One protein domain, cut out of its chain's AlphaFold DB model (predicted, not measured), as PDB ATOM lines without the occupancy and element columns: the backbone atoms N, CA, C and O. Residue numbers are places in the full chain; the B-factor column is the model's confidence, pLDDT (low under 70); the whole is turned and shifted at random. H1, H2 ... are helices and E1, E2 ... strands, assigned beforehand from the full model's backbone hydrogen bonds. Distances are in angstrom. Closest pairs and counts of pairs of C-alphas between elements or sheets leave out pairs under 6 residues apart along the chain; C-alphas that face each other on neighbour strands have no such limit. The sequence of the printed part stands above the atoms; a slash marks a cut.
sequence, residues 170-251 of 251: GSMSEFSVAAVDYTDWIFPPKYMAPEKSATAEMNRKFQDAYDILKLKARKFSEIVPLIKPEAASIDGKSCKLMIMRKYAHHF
ATOM      1  N   GLY A 170      19.661  13.376  -6.642       75.94
ATOM      2  CA  GLY A 170      18.611  12.495  -6.119       75.94
ATOM      3  C   GLY A 170      17.214  12.822  -6.667       75.94
ATOM      4  O   GLY A 170      16.244  12.155  -6.311       75.94
ATOM      5  N   SER A 171      17.097  13.854  -7.512       85.25
ATOM      6  CA  SER A 171      15.840  14.331  -8.088       85.25
ATOM      7  C   SER A 171      15.939  14.498  -9.603       85.25
ATOM      8  O   SER A 171      16.960  14.931 -10.129       85.25
ATOM      9  N   MET A 172      14.835  14.212 -10.296       88.62
ATOM     10  CA  MET A 172      14.674  14.455 -11.736       88.62
ATOM     11  C   MET A 172      13.971  15.790 -12.037       88.62
ATOM     12  O   MET A 172      13.764  16.127 -13.204       88.62
ATOM     13  N   SER A 173      13.626  16.565 -11.004       90.88
ATOM     14  CA  SER A 173      12.796  17.778 -11.093       90.88
ATOM     15  C   SER A 173      13.409  18.920 -11.903       90.88
ATOM     16  O   SER A 173      12.727  19.899 -12.194       90.88
ATOM     17  N   GLU A 174      14.685  18.820 -12.271       91.12
ATOM     18  CA  GLU A 174      15.386  19.810 -13.094       91.12
ATOM     19  C   GLU A 174      15.421  19.427 -14.581       91.12
ATOM     20  O   GLU A 174      15.638  20.282 -15.445       91.12
ATOM     21  N   PHE A 175      15.152  18.159 -14.906       92.75
ATOM     22  CA  PHE A 175      15.301  17.630 -16.257       92.75
ATOM     23  C   PHE A 175      13.989  17.619 -17.033       92.75
ATOM     24  O   PHE A 175      12.929  17.259 -16.521       92.75
ATOM     25  N   SER A 176      14.084  17.966 -18.314       95.69
ATOM     26  CA  SER A 176      13.043  17.677 -19.297       95.69
ATOM     27  C   SER A 176      13.398  16.366 -19.998       95.69
ATOM     28  O   SER A 176      14.493  16.250 -20.542       95.69
ATOM     29  N   VAL A 177      12.487  15.396 -20.000       95.06
ATOM     30  CA  VAL A 177      12.699  14.062 -20.571       95.06
ATOM     31  C   VAL A 177      11.758  13.856 -21.754       95.06
ATOM     32  O   VAL A 177      10.565  14.144 -21.672       95.06
ATOM     33  N   ALA A 178      12.298  13.348 -22.857       94.44
ATOM     34  CA  ALA A 178      11.534  12.921 -24.019       94.44
ATOM     35  C   ALA A 178      11.696  11.411 -24.187       94.44
ATOM     36  O   ALA A 178      12.817  10.908 -24.260       94.44
ATOM     37  N   ALA A 179      10.577  10.706 -24.233       93.31
ATOM     38  CA  ALA A 179      10.508   9.287 -24.489       93.31
ATOM     39  C   ALA A 179      10.316   9.010 -25.984       93.31
ATOM     40  O   ALA A 179       9.761   9.813 -26.740       93.31
ATOM     41  N   VAL A 180      10.804   7.844 -26.396       92.56
ATOM     42  CA  VAL A 180      10.543   7.245 -27.705       92.56
ATOM     43  C   VAL A 180       9.614   6.053 -27.525       92.56
ATOM     44  O   VAL A 180       9.506   5.509 -26.423       92.56
ATOM     45  N   ASP A 181       8.979   5.610 -28.604       90.75
ATOM     46  CA  ASP A 181       8.184   4.386 -28.571       90.75
ATOM     47  C   ASP A 181       9.096   3.158 -28.389       90.75
ATOM     48  O   ASP A 181       9.727   2.676 -29.327       90.75
ATOM     49  N   TYR A 182       9.180   2.631 -27.167       88.06
ATOM     50  CA  TYR A 182      10.048   1.495 -26.845       88.06
ATOM     51  C   TYR A 182       9.662   0.209 -27.588       88.06
ATOM     52  O   TYR A 182      10.497  -0.685 -27.694       88.06
ATOM     53  N   THR A 183       8.440   0.107 -28.126       88.50
ATOM     54  CA  THR A 183       8.024  -1.043 -28.949       88.50
ATOM     55  C   THR A 183       8.630  -0.992 -30.351       88.50
ATOM     56  O   THR A 183       8.833  -2.023 -30.991       88.50
ATOM     57  N   ASP A 184       8.991   0.212 -30.785       86.81
ATOM     58  CA  ASP A 184       9.574   0.523 -32.081       86.81
ATOM     59  C   ASP A 184      11.114   0.505 -32.059       86.81
ATOM     60  O   ASP A 184      11.755   0.283 -33.091       86.81
ATOM     61  N   TRP A 185      11.705   0.715 -30.877       86.06
ATOM     62  CA  TRP A 185      13.150   0.743 -30.610       86.06
ATOM     63  C   TRP A 185      13.659  -0.577 -30.006       86.06
ATOM     64  O   TRP A 185      14.495  -0.597 -29.100       86.06
ATOM     65  N   ILE A 186      13.168  -1.697 -30.537       80.56
ATOM     66  CA  ILE A 186      13.623  -3.047 -30.190       80.56
ATOM     67  C   ILE A 186      14.638  -3.576 -31.203       80.56
ATOM     68  O   ILE A 186      14.677  -3.178 -32.369       80.56
ATOM     69  N   PHE A 187      15.467  -4.523 -30.769       76.00
ATOM     70  CA  PHE A 187      16.387  -5.182 -31.684       76.00
ATOM     71  C   PHE A 187      15.628  -6.058 -32.692       76.00
ATOM     72  O   PHE A 187      14.721  -6.794 -32.305       76.00
ATOM     73  N   PRO A 188      16.028  -6.044 -33.977       75.75
ATOM     74  CA  PRO A 188      15.489  -6.962 -34.969       75.75
ATOM     75  C   PRO A 188      15.608  -8.438 -34.537       75.75
ATOM     76  O   PRO A 188      16.647  -8.806 -33.978       75.75
ATOM     77  N   PRO A 189      14.649  -9.315 -34.907       75.00
ATOM     78  CA  PRO A 189      14.645 -10.735 -34.529       75.00
ATOM     79  C   PRO A 189      15.929 -11.512 -34.851       75.00
ATOM     80  O   PRO A 189      16.267 -12.482 -34.183       75.00
ATOM     81  N   LYS A 190      16.682 -11.069 -35.866       70.94
ATOM     82  CA  LYS A 190      17.984 -11.651 -36.232       70.94
ATOM     83  C   LYS A 190      19.086 -11.454 -35.179       70.94
ATOM     84  O   LYS A 190      20.092 -12.147 -35.243       70.94
ATOM     85  N   TYR A 191      18.927 -10.478 -34.284       68.69
ATOM     86  CA  TYR A 191      19.859 -10.174 -33.193       68.69
ATOM     87  C   TYR A 191      19.305 -10.550 -31.819       68.69
ATOM     88  O   TYR A 191      20.069 -10.663 -30.871       68.69
ATOM     89  N   MET A 192      17.985 -10.665 -31.689       71.44
ATOM     90  CA  MET A 192      17.329 -11.079 -30.457       71.44
ATOM     91  C   MET A 192      16.123 -11.924 -30.829       71.44
ATOM     92  O   MET A 192      15.150 -11.399 -31.370       71.44
ATOM     93  N   ALA A 193      16.182 -13.222 -30.537       73.12
ATOM     94  CA  ALA A 193      15.025 -14.079 -30.718       73.12
ATOM     95  C   ALA A 193      13.878 -13.565 -29.826       73.12
ATOM     96  O   ALA A 193      14.069 -13.415 -28.617       73.12
ATOM     97  N   PRO A 194      12.700 -13.263 -30.392       73.62
ATOM     98  CA  PRO A 194      11.591 -12.760 -29.604       73.62
ATOM     99  C   PRO A 194      11.047 -13.874 -28.708       73.62
ATOM    100  O   PRO A 194      10.592 -14.910 -29.191       73.62
ATOM    101  N   GLU A 195      11.041 -13.634 -27.400       82.75
ATOM    102  CA  GLU A 195      10.335 -14.461 -26.424       82.75
ATOM    103  C   GLU A 195       9.142 -13.653 -25.902       82.75
ATOM    104  O   GLU A 195       9.295 -12.518 -25.441       82.75
ATOM    105  N   LYS A 196       7.927 -14.192 -26.055       86.69
ATOM    106  CA  LYS A 196       6.683 -13.442 -25.828       86.69
ATOM    107  C   LYS A 196       6.562 -12.968 -24.383       86.69
ATOM    108  O   LYS A 196       6.155 -11.828 -24.163       86.69
ATOM    109  N   SER A 197       6.891 -13.821 -23.414       89.50
ATOM    110  CA  SER A 197       6.713 -13.495 -21.997       89.50
ATOM    111  C   SER A 197       7.706 -12.427 -21.521       89.50
ATOM    112  O   SER A 197       7.294 -11.451 -20.894       89.50
ATOM    113  N   ALA A 198       8.967 -12.528 -21.934       84.44
ATOM    114  CA  ALA A 198      10.038 -11.583 -21.668       84.44
ATOM    115  C   ALA A 198       9.785 -10.252 -22.375       84.44
ATOM    116  O   ALA A 198       9.975  -9.198 -21.779       84.44
ATOM    117  N   THR A 199       9.286 -10.279 -23.615       86.75
ATOM    118  CA  THR A 199       8.901  -9.054 -24.337       86.75
ATOM    119  C   THR A 199       7.759  -8.336 -23.615       86.75
ATOM    120  O   THR A 199       7.818  -7.126 -23.413       86.75
ATOM    121  N   ALA A 200       6.738  -9.071 -23.166       91.00
ATOM    122  CA  ALA A 200       5.627  -8.495 -22.411       91.00
ATOM    123  C   ALA A 200       6.071  -7.942 -21.046       91.00
ATOM    124  O   ALA A 200       5.597  -6.892 -20.612       91.00
ATOM    125  N   GLU A 201       6.984  -8.623 -20.351       91.94
ATOM    126  CA  GLU A 201       7.586  -8.111 -19.120       91.94
ATOM    127  C   GLU A 201       8.410  -6.847 -19.367       91.94
ATOM    128  O   GLU A 201       8.188  -5.844 -18.693       91.94
ATOM    129  N   MET A 202       9.291  -6.862 -20.364       89.75
ATOM    130  CA  MET A 202      10.123  -5.723 -20.739       89.75
ATOM    131  C   MET A 202       9.273  -4.493 -21.080       89.75
ATOM    132  O   MET A 202       9.534  -3.413 -20.556       89.75
ATOM    133  N   ASN A 203       8.213  -4.659 -21.875       92.12
ATOM    134  CA  ASN A 203       7.295  -3.568 -22.213       92.12
ATOM    135  C   ASN A 203       6.600  -2.991 -20.971       92.12
ATOM    136  O   ASN A 203       6.520  -1.774 -20.828       92.12
ATOM    137  N   ARG A 204       6.158  -3.844 -20.033       95.19
ATOM    138  CA  ARG A 204       5.603  -3.376 -18.750       95.19
ATOM    139  C   ARG A 204       6.632  -2.578 -17.952       95.19
ATOM    140  O   ARG A 204       6.310  -1.503 -17.470       95.19
ATOM    141  N   LYS A 205       7.880  -3.049 -17.868       94.38
ATOM    142  CA  LYS A 205       8.955  -2.342 -17.152       94.38
ATOM    143  C   LYS A 205       9.329  -1.007 -17.795       94.38
ATOM    144  O   LYS A 205       9.615  -0.057 -17.070       94.38
ATOM    145  N   PHE A 206       9.307  -0.912 -19.123       93.44
ATOM    146  CA  PHE A 206       9.477   0.369 -19.810       93.44
ATOM    147  C   PHE A 206       8.332   1.329 -19.501       93.44
ATOM    148  O   PHE A 206       8.594   2.491 -19.188       93.44
ATOM    149  N   GLN A 207       7.090   0.843 -19.516       94.75
ATOM    150  CA  GLN A 207       5.934   1.650 -19.144       94.75
ATOM    151  C   GLN A 207       6.031   2.148 -17.694       94.75
ATOM    152  O   GLN A 207       5.918   3.350 -17.466       94.75
ATOM    153  N   ASP A 208       6.353   1.263 -16.743       96.19
ATOM    154  CA  ASP A 208       6.564   1.618 -15.333       96.19
ATOM    155  C   ASP A 208       7.630   2.723 -15.193       96.19
ATOM    156  O   ASP A 208       7.455   3.695 -14.454       96.19
ATOM    157  N   ALA A 209       8.746   2.604 -15.924       94.25
ATOM    158  CA  ALA A 209       9.808   3.604 -15.917       94.25
ATOM    159  C   ALA A 209       9.341   4.951 -16.494       94.25
ATOM    160  O   ALA A 209       9.660   6.002 -15.934       94.25
ATOM    161  N   TYR A 210       8.570   4.939 -17.584       95.06
ATOM    162  CA  TYR A 210       8.002   6.153 -18.173       95.06
ATOM    163  C   TYR A 210       7.013   6.828 -17.225       95.06
ATOM    164  O   TYR A 210       7.048   8.048 -17.084       95.06
ATOM    165  N   ASP A 211       6.194   6.059 -16.513       95.50
ATOM    166  CA  ASP A 211       5.233   6.597 -15.551       95.50
ATOM    167  C   ASP A 211       5.931   7.215 -14.329       95.50
ATOM    168  O   ASP A 211       5.551   8.297 -13.876       95.50
ATOM    169  N   ILE A 212       7.038   6.625 -13.861       94.62
ATOM    170  CA  ILE A 212       7.905   7.254 -12.851       94.62
ATOM    171  C   ILE A 212       8.475   8.582 -13.371       94.62
ATOM    172  O   ILE A 212       8.497   9.578 -12.645       94.62
ATOM    173  N   LEU A 213       8.945   8.618 -14.621       94.31
ATOM    174  CA  LEU A 213       9.537   9.818 -15.215       94.31
ATOM    175  C   LEU A 213       8.504  10.929 -15.434       94.31
ATOM    176  O   LEU A 213       8.820  12.084 -15.162       94.31
ATOM    177  N   LYS A 214       7.271  10.600 -15.836       95.00
ATOM    178  CA  LYS A 214       6.152  11.555 -15.939       95.00
ATOM    179  C   LYS A 214       5.902  12.299 -14.631       95.00
ATOM    180  O   LYS A 214       5.602  13.488 -14.658       95.00
ATOM    181  N   LEU A 215       6.030  11.602 -13.503       95.06
ATOM    182  CA  LEU A 215       5.788  12.167 -12.175       95.06
ATOM    183  C   LEU A 215       6.989  12.942 -11.621       95.06
ATOM    184  O   LEU A 215       6.803  13.881 -10.851       95.06
ATOM    185  N   LYS A 216       8.219  12.530 -11.956       94.81
ATOM    186  CA  LYS A 216       9.443  13.065 -11.332       94.81
ATOM    187  C   LYS A 216      10.199  14.091 -12.173       94.81
ATOM    188  O   LYS A 216      10.969  14.864 -11.606       94.81
ATOM    189  N   ALA A 217      10.056  14.069 -13.496       95.31
ATOM    190  CA  ALA A 217      10.736  15.008 -14.380       95.31
ATOM    191  C   ALA A 217      10.067  16.388 -14.334       95.31
ATOM    192  O   ALA A 217       8.856  16.495 -14.158       95.31
ATOM    193  N   ARG A 218      10.835  17.455 -14.589       95.62
ATOM    194  CA  ARG A 218      10.285  18.813 -14.767       95.62
ATOM    195  C   ARG A 218       9.237  18.864 -15.878       95.62
ATOM    196  O   ARG A 218       8.255  19.593 -15.799       95.62
ATOM    197  N   LYS A 219       9.518  18.145 -16.964       96.81
ATOM    198  CA  LYS A 219       8.675  18.023 -18.154       96.81
ATOM    199  C   LYS A 219       8.891  16.645 -18.760       96.81
ATOM    200  O   LYS A 219      10.038  16.232 -18.911       96.81
ATOM    201  N   PHE A 220       7.812  15.985 -19.162       96.31
ATOM    202  CA  PHE A 220       7.866  14.710 -19.870       96.31
ATOM    203  C   PHE A 220       7.121  14.799 -21.206       96.31
ATOM    204  O   PHE A 220       6.018  15.342 -21.272       96.31
ATOM    205  N   SER A 221       7.725  14.278 -22.271       95.56
ATOM    206  CA  SER A 221       7.124  14.157 -23.605       95.56
ATOM    207  C   SER A 221       7.111  12.688 -24.013       95.56
ATOM    208  O   SER A 221       8.170  12.084 -24.094       95.56
ATOM    209  N   GLU A 222       5.932  12.111 -24.242       84.12
ATOM    210  CA  GLU A 222       5.747  10.650 -24.234       84.12
ATOM    211  C   GLU A 222       6.213   9.925 -25.498       84.12
ATOM    212  O   GLU A 222       6.813   8.861 -25.399       84.12
ATOM    213  N   ILE A 223       5.981  10.495 -26.679       86.81
ATOM    214  CA  ILE A 223       6.427   9.898 -27.940       86.81
ATOM    215  C   ILE A 223       6.965  11.011 -28.823       86.81
ATOM    216  O   ILE A 223       6.214  11.741 -29.471       86.81
ATOM    217  N   VAL A 224       8.286  11.153 -28.829       90.00
ATOM    218  CA  VAL A 224       8.989  12.027 -29.763       90.00
ATOM    219  C   VAL A 224       9.486  11.181 -30.935       90.00
ATOM    220  O   VAL A 224      10.250  10.236 -30.718       90.00
ATOM    221  N   PRO A 225       9.070  11.482 -32.180       87.06
ATOM    222  CA  PRO A 225       9.531  10.731 -33.335       87.06
ATOM    223  C   PRO A 225      11.026  10.982 -33.543       87.06
ATOM    224  O   PRO A 225      11.473  12.123 -33.662       87.06
ATOM    225  N   LEU A 226      11.794   9.899 -33.615       86.56
ATOM    226  CA  LEU A 226      13.203   9.922 -33.985       86.56
ATOM    227  C   LEU A 226      13.394   9.179 -35.305       86.56
ATOM    228  O   LEU A 226      12.749   8.164 -35.570       86.56
ATOM    229  N   ILE A 227      14.303   9.686 -36.135       84.94
ATOM    230  CA  ILE A 227      14.648   9.054 -37.408       84.94
ATOM    231  C   ILE A 227      15.318   7.711 -37.103       84.94
ATOM    232  O   ILE A 227      16.360   7.671 -36.445       84.94
ATOM    233  N   LYS A 228      14.723   6.609 -37.581       81.50
ATOM    234  CA  LYS A 228      15.316   5.275 -37.426       81.50
ATOM    235  C   LYS A 228      16.684   5.230 -38.129       81.50
ATOM    236  O   LYS A 228      16.833   5.848 -39.189       81.50
ATOM    237  N   PRO A 229      17.682   4.500 -37.597       75.81
ATOM    238  CA  PRO A 229      19.031   4.456 -38.169       75.81
ATOM    239  C   PRO A 229      19.081   4.100 -39.664       75.81
ATOM    240  O   PRO A 229      19.977   4.545 -40.380       75.81
ATOM    241  N   GLU A 230      18.120   3.311 -40.145       77.00
ATOM    242  CA  GLU A 230      17.984   2.900 -41.546       77.00
ATOM    243  C   GLU A 230      17.577   4.057 -42.467       77.00
ATOM    244  O   GLU A 230      17.999   4.096 -43.621       77.00
ATOM    245  N   ALA A 231      16.785   4.999 -41.952       80.94
ATOM    246  CA  ALA A 231      16.305   6.174 -42.677       80.94
ATOM    247  C   ALA A 231      17.224   7.397 -42.507       80.94
ATOM    248  O   ALA A 231      17.077   8.392 -43.217       80.94
ATOM    249  N   ALA A 232      18.183   7.343 -41.578       82.75
ATOM    250  CA  ALA A 232      19.093   8.445 -41.308       82.75
ATOM    251  C   ALA A 232      20.097   8.638 -42.459       82.75
ATOM    252  O   ALA A 232      20.905   7.753 -42.765       82.75
ATOM    253  N   SER A 233      20.102   9.828 -43.063       81.94
ATOM    254  CA  SER A 233      21.052  10.221 -44.109       81.94
ATOM    255  C   SER A 233      21.557  11.652 -43.909       81.94
ATOM    256  O   SER A 233      20.831  12.501 -43.402       81.94
ATOM    257  N   ILE A 234      22.813  11.897 -44.289       77.50
ATOM    258  CA  ILE A 234      23.414  13.237 -44.392       77.50
ATOM    259  C   ILE A 234      23.941  13.347 -45.823       77.50
ATOM    260  O   ILE A 234      24.606  12.429 -46.307       77.50
ATOM    261  N   ASP A 235      23.578  14.419 -46.528       83.12
ATOM    262  CA  ASP A 235      23.957  14.672 -47.927       83.12
ATOM    263  C   ASP A 235      23.673  13.489 -48.878       83.12
ATOM    264  O   ASP A 235      24.496  13.110 -49.714       83.12
ATOM    265  N   GLY A 236      22.516  12.834 -48.706       79.19
ATOM    266  CA  GLY A 236      22.088  11.690 -49.524       79.19
ATOM    267  C   GLY A 236      22.838  10.379 -49.252       79.19
ATOM    268  O   GLY A 236      22.577   9.368 -49.903       79.19
ATOM    269  N   LYS A 237      23.753  10.355 -48.277       76.06
ATOM    270  CA  LYS A 237      24.484   9.154 -47.861       76.06
ATOM    271  C   LYS A 237      23.913   8.621 -46.556       76.06
ATOM    272  O   LYS A 237      23.689   9.373 -45.611       76.06
ATOM    273  N   SER A 238      23.719   7.305 -46.477       76.56
ATOM    274  CA  SER A 238      23.284   6.648 -45.238       76.56
ATOM    275  C   SER A 238      24.262   6.948 -44.100       76.56
ATOM    276  O   SER A 238      25.460   6.683 -44.225       76.56
ATOM    277  N   CYS A 239      23.744   7.453 -42.977       74.25
ATOM    278  CA  CYS A 239      24.531   7.727 -41.774       74.25
ATOM    279  C   CYS A 239      25.230   6.460 -41.289       74.25
ATOM    280  O   CYS A 239      26.431   6.474 -41.040       74.25
ATOM    281  N   LYS A 240      24.512   5.334 -41.268       67.94
ATOM    282  CA  LYS A 240      25.059   4.025 -40.898       67.94
ATOM    283  C   LYS A 240      26.256   3.628 -41.766       67.94
ATOM    284  O   LYS A 240      27.271   3.172 -41.247       67.94
ATOM    285  N   LEU A 241      26.164   3.829 -43.083       60.38
ATOM    286  CA  LEU A 241      27.261   3.517 -44.005       60.38
ATOM    287  C   LEU A 241      28.415   4.515 -43.908       60.38
ATOM    288  O   LEU A 241      29.558   4.094 -44.031       60.38
ATOM    289  N   MET A 242      28.161   5.806 -43.678       60.66
ATOM    290  CA  MET A 242      29.231   6.796 -43.482       60.66
ATOM    291  C   MET A 242      30.022   6.546 -42.199       60.66
ATOM    292  O   MET A 242      31.248   6.658 -42.202       60.66
ATOM    293  N   ILE A 243      29.320   6.156 -41.135       61.50
ATOM    294  CA  ILE A 243      29.897   5.784 -39.847       61.50
ATOM    295  C   ILE A 243      30.759   4.521 -39.978       61.50
ATOM    296  O   ILE A 243      31.805   4.454 -39.353       61.50
ATOM    297  N   MET A 244      30.383   3.555 -40.824       58.19
ATOM    298  CA  MET A 244      31.129   2.297 -40.983       58.19
ATOM    299  C   MET A 244      32.223   2.343 -42.076       58.19
ATOM    300  O   MET A 244      33.306   1.793 -41.889       58.19
ATOM    301  N   ARG A 245      31.995   3.006 -43.225       51.06
ATOM    302  CA  ARG A 245      32.916   3.000 -44.390       51.06
ATOM    303  C   ARG A 245      34.179   3.831 -44.208       51.06
ATOM    304  O   ARG A 245      35.189   3.507 -44.823       51.06
ATOM    305  N   LYS A 246      34.162   4.882 -43.387       49.88
ATOM    306  CA  LYS A 246      35.348   5.736 -43.195       49.88
ATOM    307  C   LYS A 246      36.496   5.008 -42.454       49.88
ATOM    308  O   LYS A 246      37.568   5.582 -42.318       49.88
ATOM    309  N   TYR A 247      36.305   3.750 -42.026       51.59
ATOM    310  CA  TYR A 247      37.208   3.071 -41.085       51.59
ATOM    311  C   TYR A 247      37.563   1.615 -41.431       51.59
ATOM    312  O   TYR A 247      38.323   0.996 -40.699       51.59
ATOM    313  N   ALA A 248      37.089   1.070 -42.559       43.66
ATOM    314  CA  ALA A 248      37.453  -0.286 -42.995       43.66
ATOM    315  C   ALA A 248      38.822  -0.374 -43.711       43.66
ATOM    316  O   ALA A 248      39.246  -1.463 -44.081       43.66
ATOM    317  N   HIS A 249      39.511   0.753 -43.936       38.28
ATOM    318  CA  HIS A 249      40.714   0.818 -44.781       38.28
ATOM    319  C   HIS A 249      42.052   0.940 -44.026       38.28
ATOM    320  O   HIS A 249      43.084   1.098 -44.677       38.28
ATOM    321  N   HIS A 250      42.071   0.867 -42.691       36.69
ATOM    322  CA  HIS A 250      43.303   1.008 -41.896       36.69
ATOM    323  C   HIS A 250      43.469  -0.099 -40.843       36.69
ATOM    324  O   HIS A 250      43.681   0.191 -39.666       36.69
ATOM    325  N   PHE A 251      43.378  -1.352 -41.285       36.28
ATOM    326  CA  PHE A 251      44.018  -2.482 -40.606       36.28
ATOM    327  C   PHE A 251      45.272  -2.885 -41.376       36.28
ATOM    328  O   PHE A 251      45.208  -2.863 -42.627       36.28
TER     329      PHE A 251
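AT A GLANCE: This is residues 170 to 251 of the 251 residues of the protein "Probable amidase At4g34880" of Trichoderma asperellum (UniProt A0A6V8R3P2). A long straight helix, H1, ends beside a tiny pair of parallel strands, E1 and E2, and an open loop of residues 179 to 195 goes from E1 to the far end of H1. From E2 a second long stretch, residues 222 to 238, leads away from this frame to the short helix H2, and residues 243 to 251 stick out as a tail. The printed part has 82 residues, with two named strands and two named helices in the order E1, H1, E2, H2; the class is mostly helix, with under half of the residues in named elements. It is only just loose, close to extended, with a radius of gyration of the C-alphas of 17.4 A and spans of 48 by 35 by 25 A.

IN THESE COORDINATES: After residues 170 to 175, E1 covers residues 176 to 178, and its C-alpha 176 is at (13.043, 17.677, -19.297). H1 covers residues 196 to 216, 30.3 A from first to last C-alpha, beginning with C-alpha 196 at (6.683, -13.442, -25.828). E2 covers residues 219 to 221. H2 covers residues 239 to 245, 10.0 A long, and its C-alpha 245 is at (32.916, 3.000, -44.390).

HOW THE PARTS SIT: E1 and E2 are parallel neighbours, with 10 degrees between their directions. The C-alphas of Ser 176 and Lys 219 face each other at 4.5 A. N 177 and O 219 are 2.8 A apart, and N 221 and O 177 2.9 A, both within hydrogen-bond range. E1, H1 and E2 form a strand-helix-strand unit, two parallel neighbour strands with a helix between them along the chain; its crossover is right-handed. The closest C-alphas of H1 and E2 are those of Lys 214 and Phe 220, 5.3 A apart. Those of E1 and H1 are Val 177 and Leu 213, 7.5 A apart. H2 is apart from E1 and from H1. Before H2, residues 233 to 234 make a short antiparallel pairing with residues 237 to 238. In H1 and H2 every O i to N i+4 pair is within hydrogen-bond range.

THE WHOLE: The two C-alphas farthest apart are those of Leu 215 and Phe 251, at 49.8 A. The printed part has no cut and ends at residue 251, the chain's last. The links from E1 to H1 and from E2 to H2 are long, 17 residues each, and that from H1 to E2 is tight, 2 residues. Residues 187 to 193 stand free, as do residues 243 to 251, of which 243 to 245 belong to H2. The mean pLDDT of the printed part is 81.6; it is under 70 at residue 191 and residues 240 to 251.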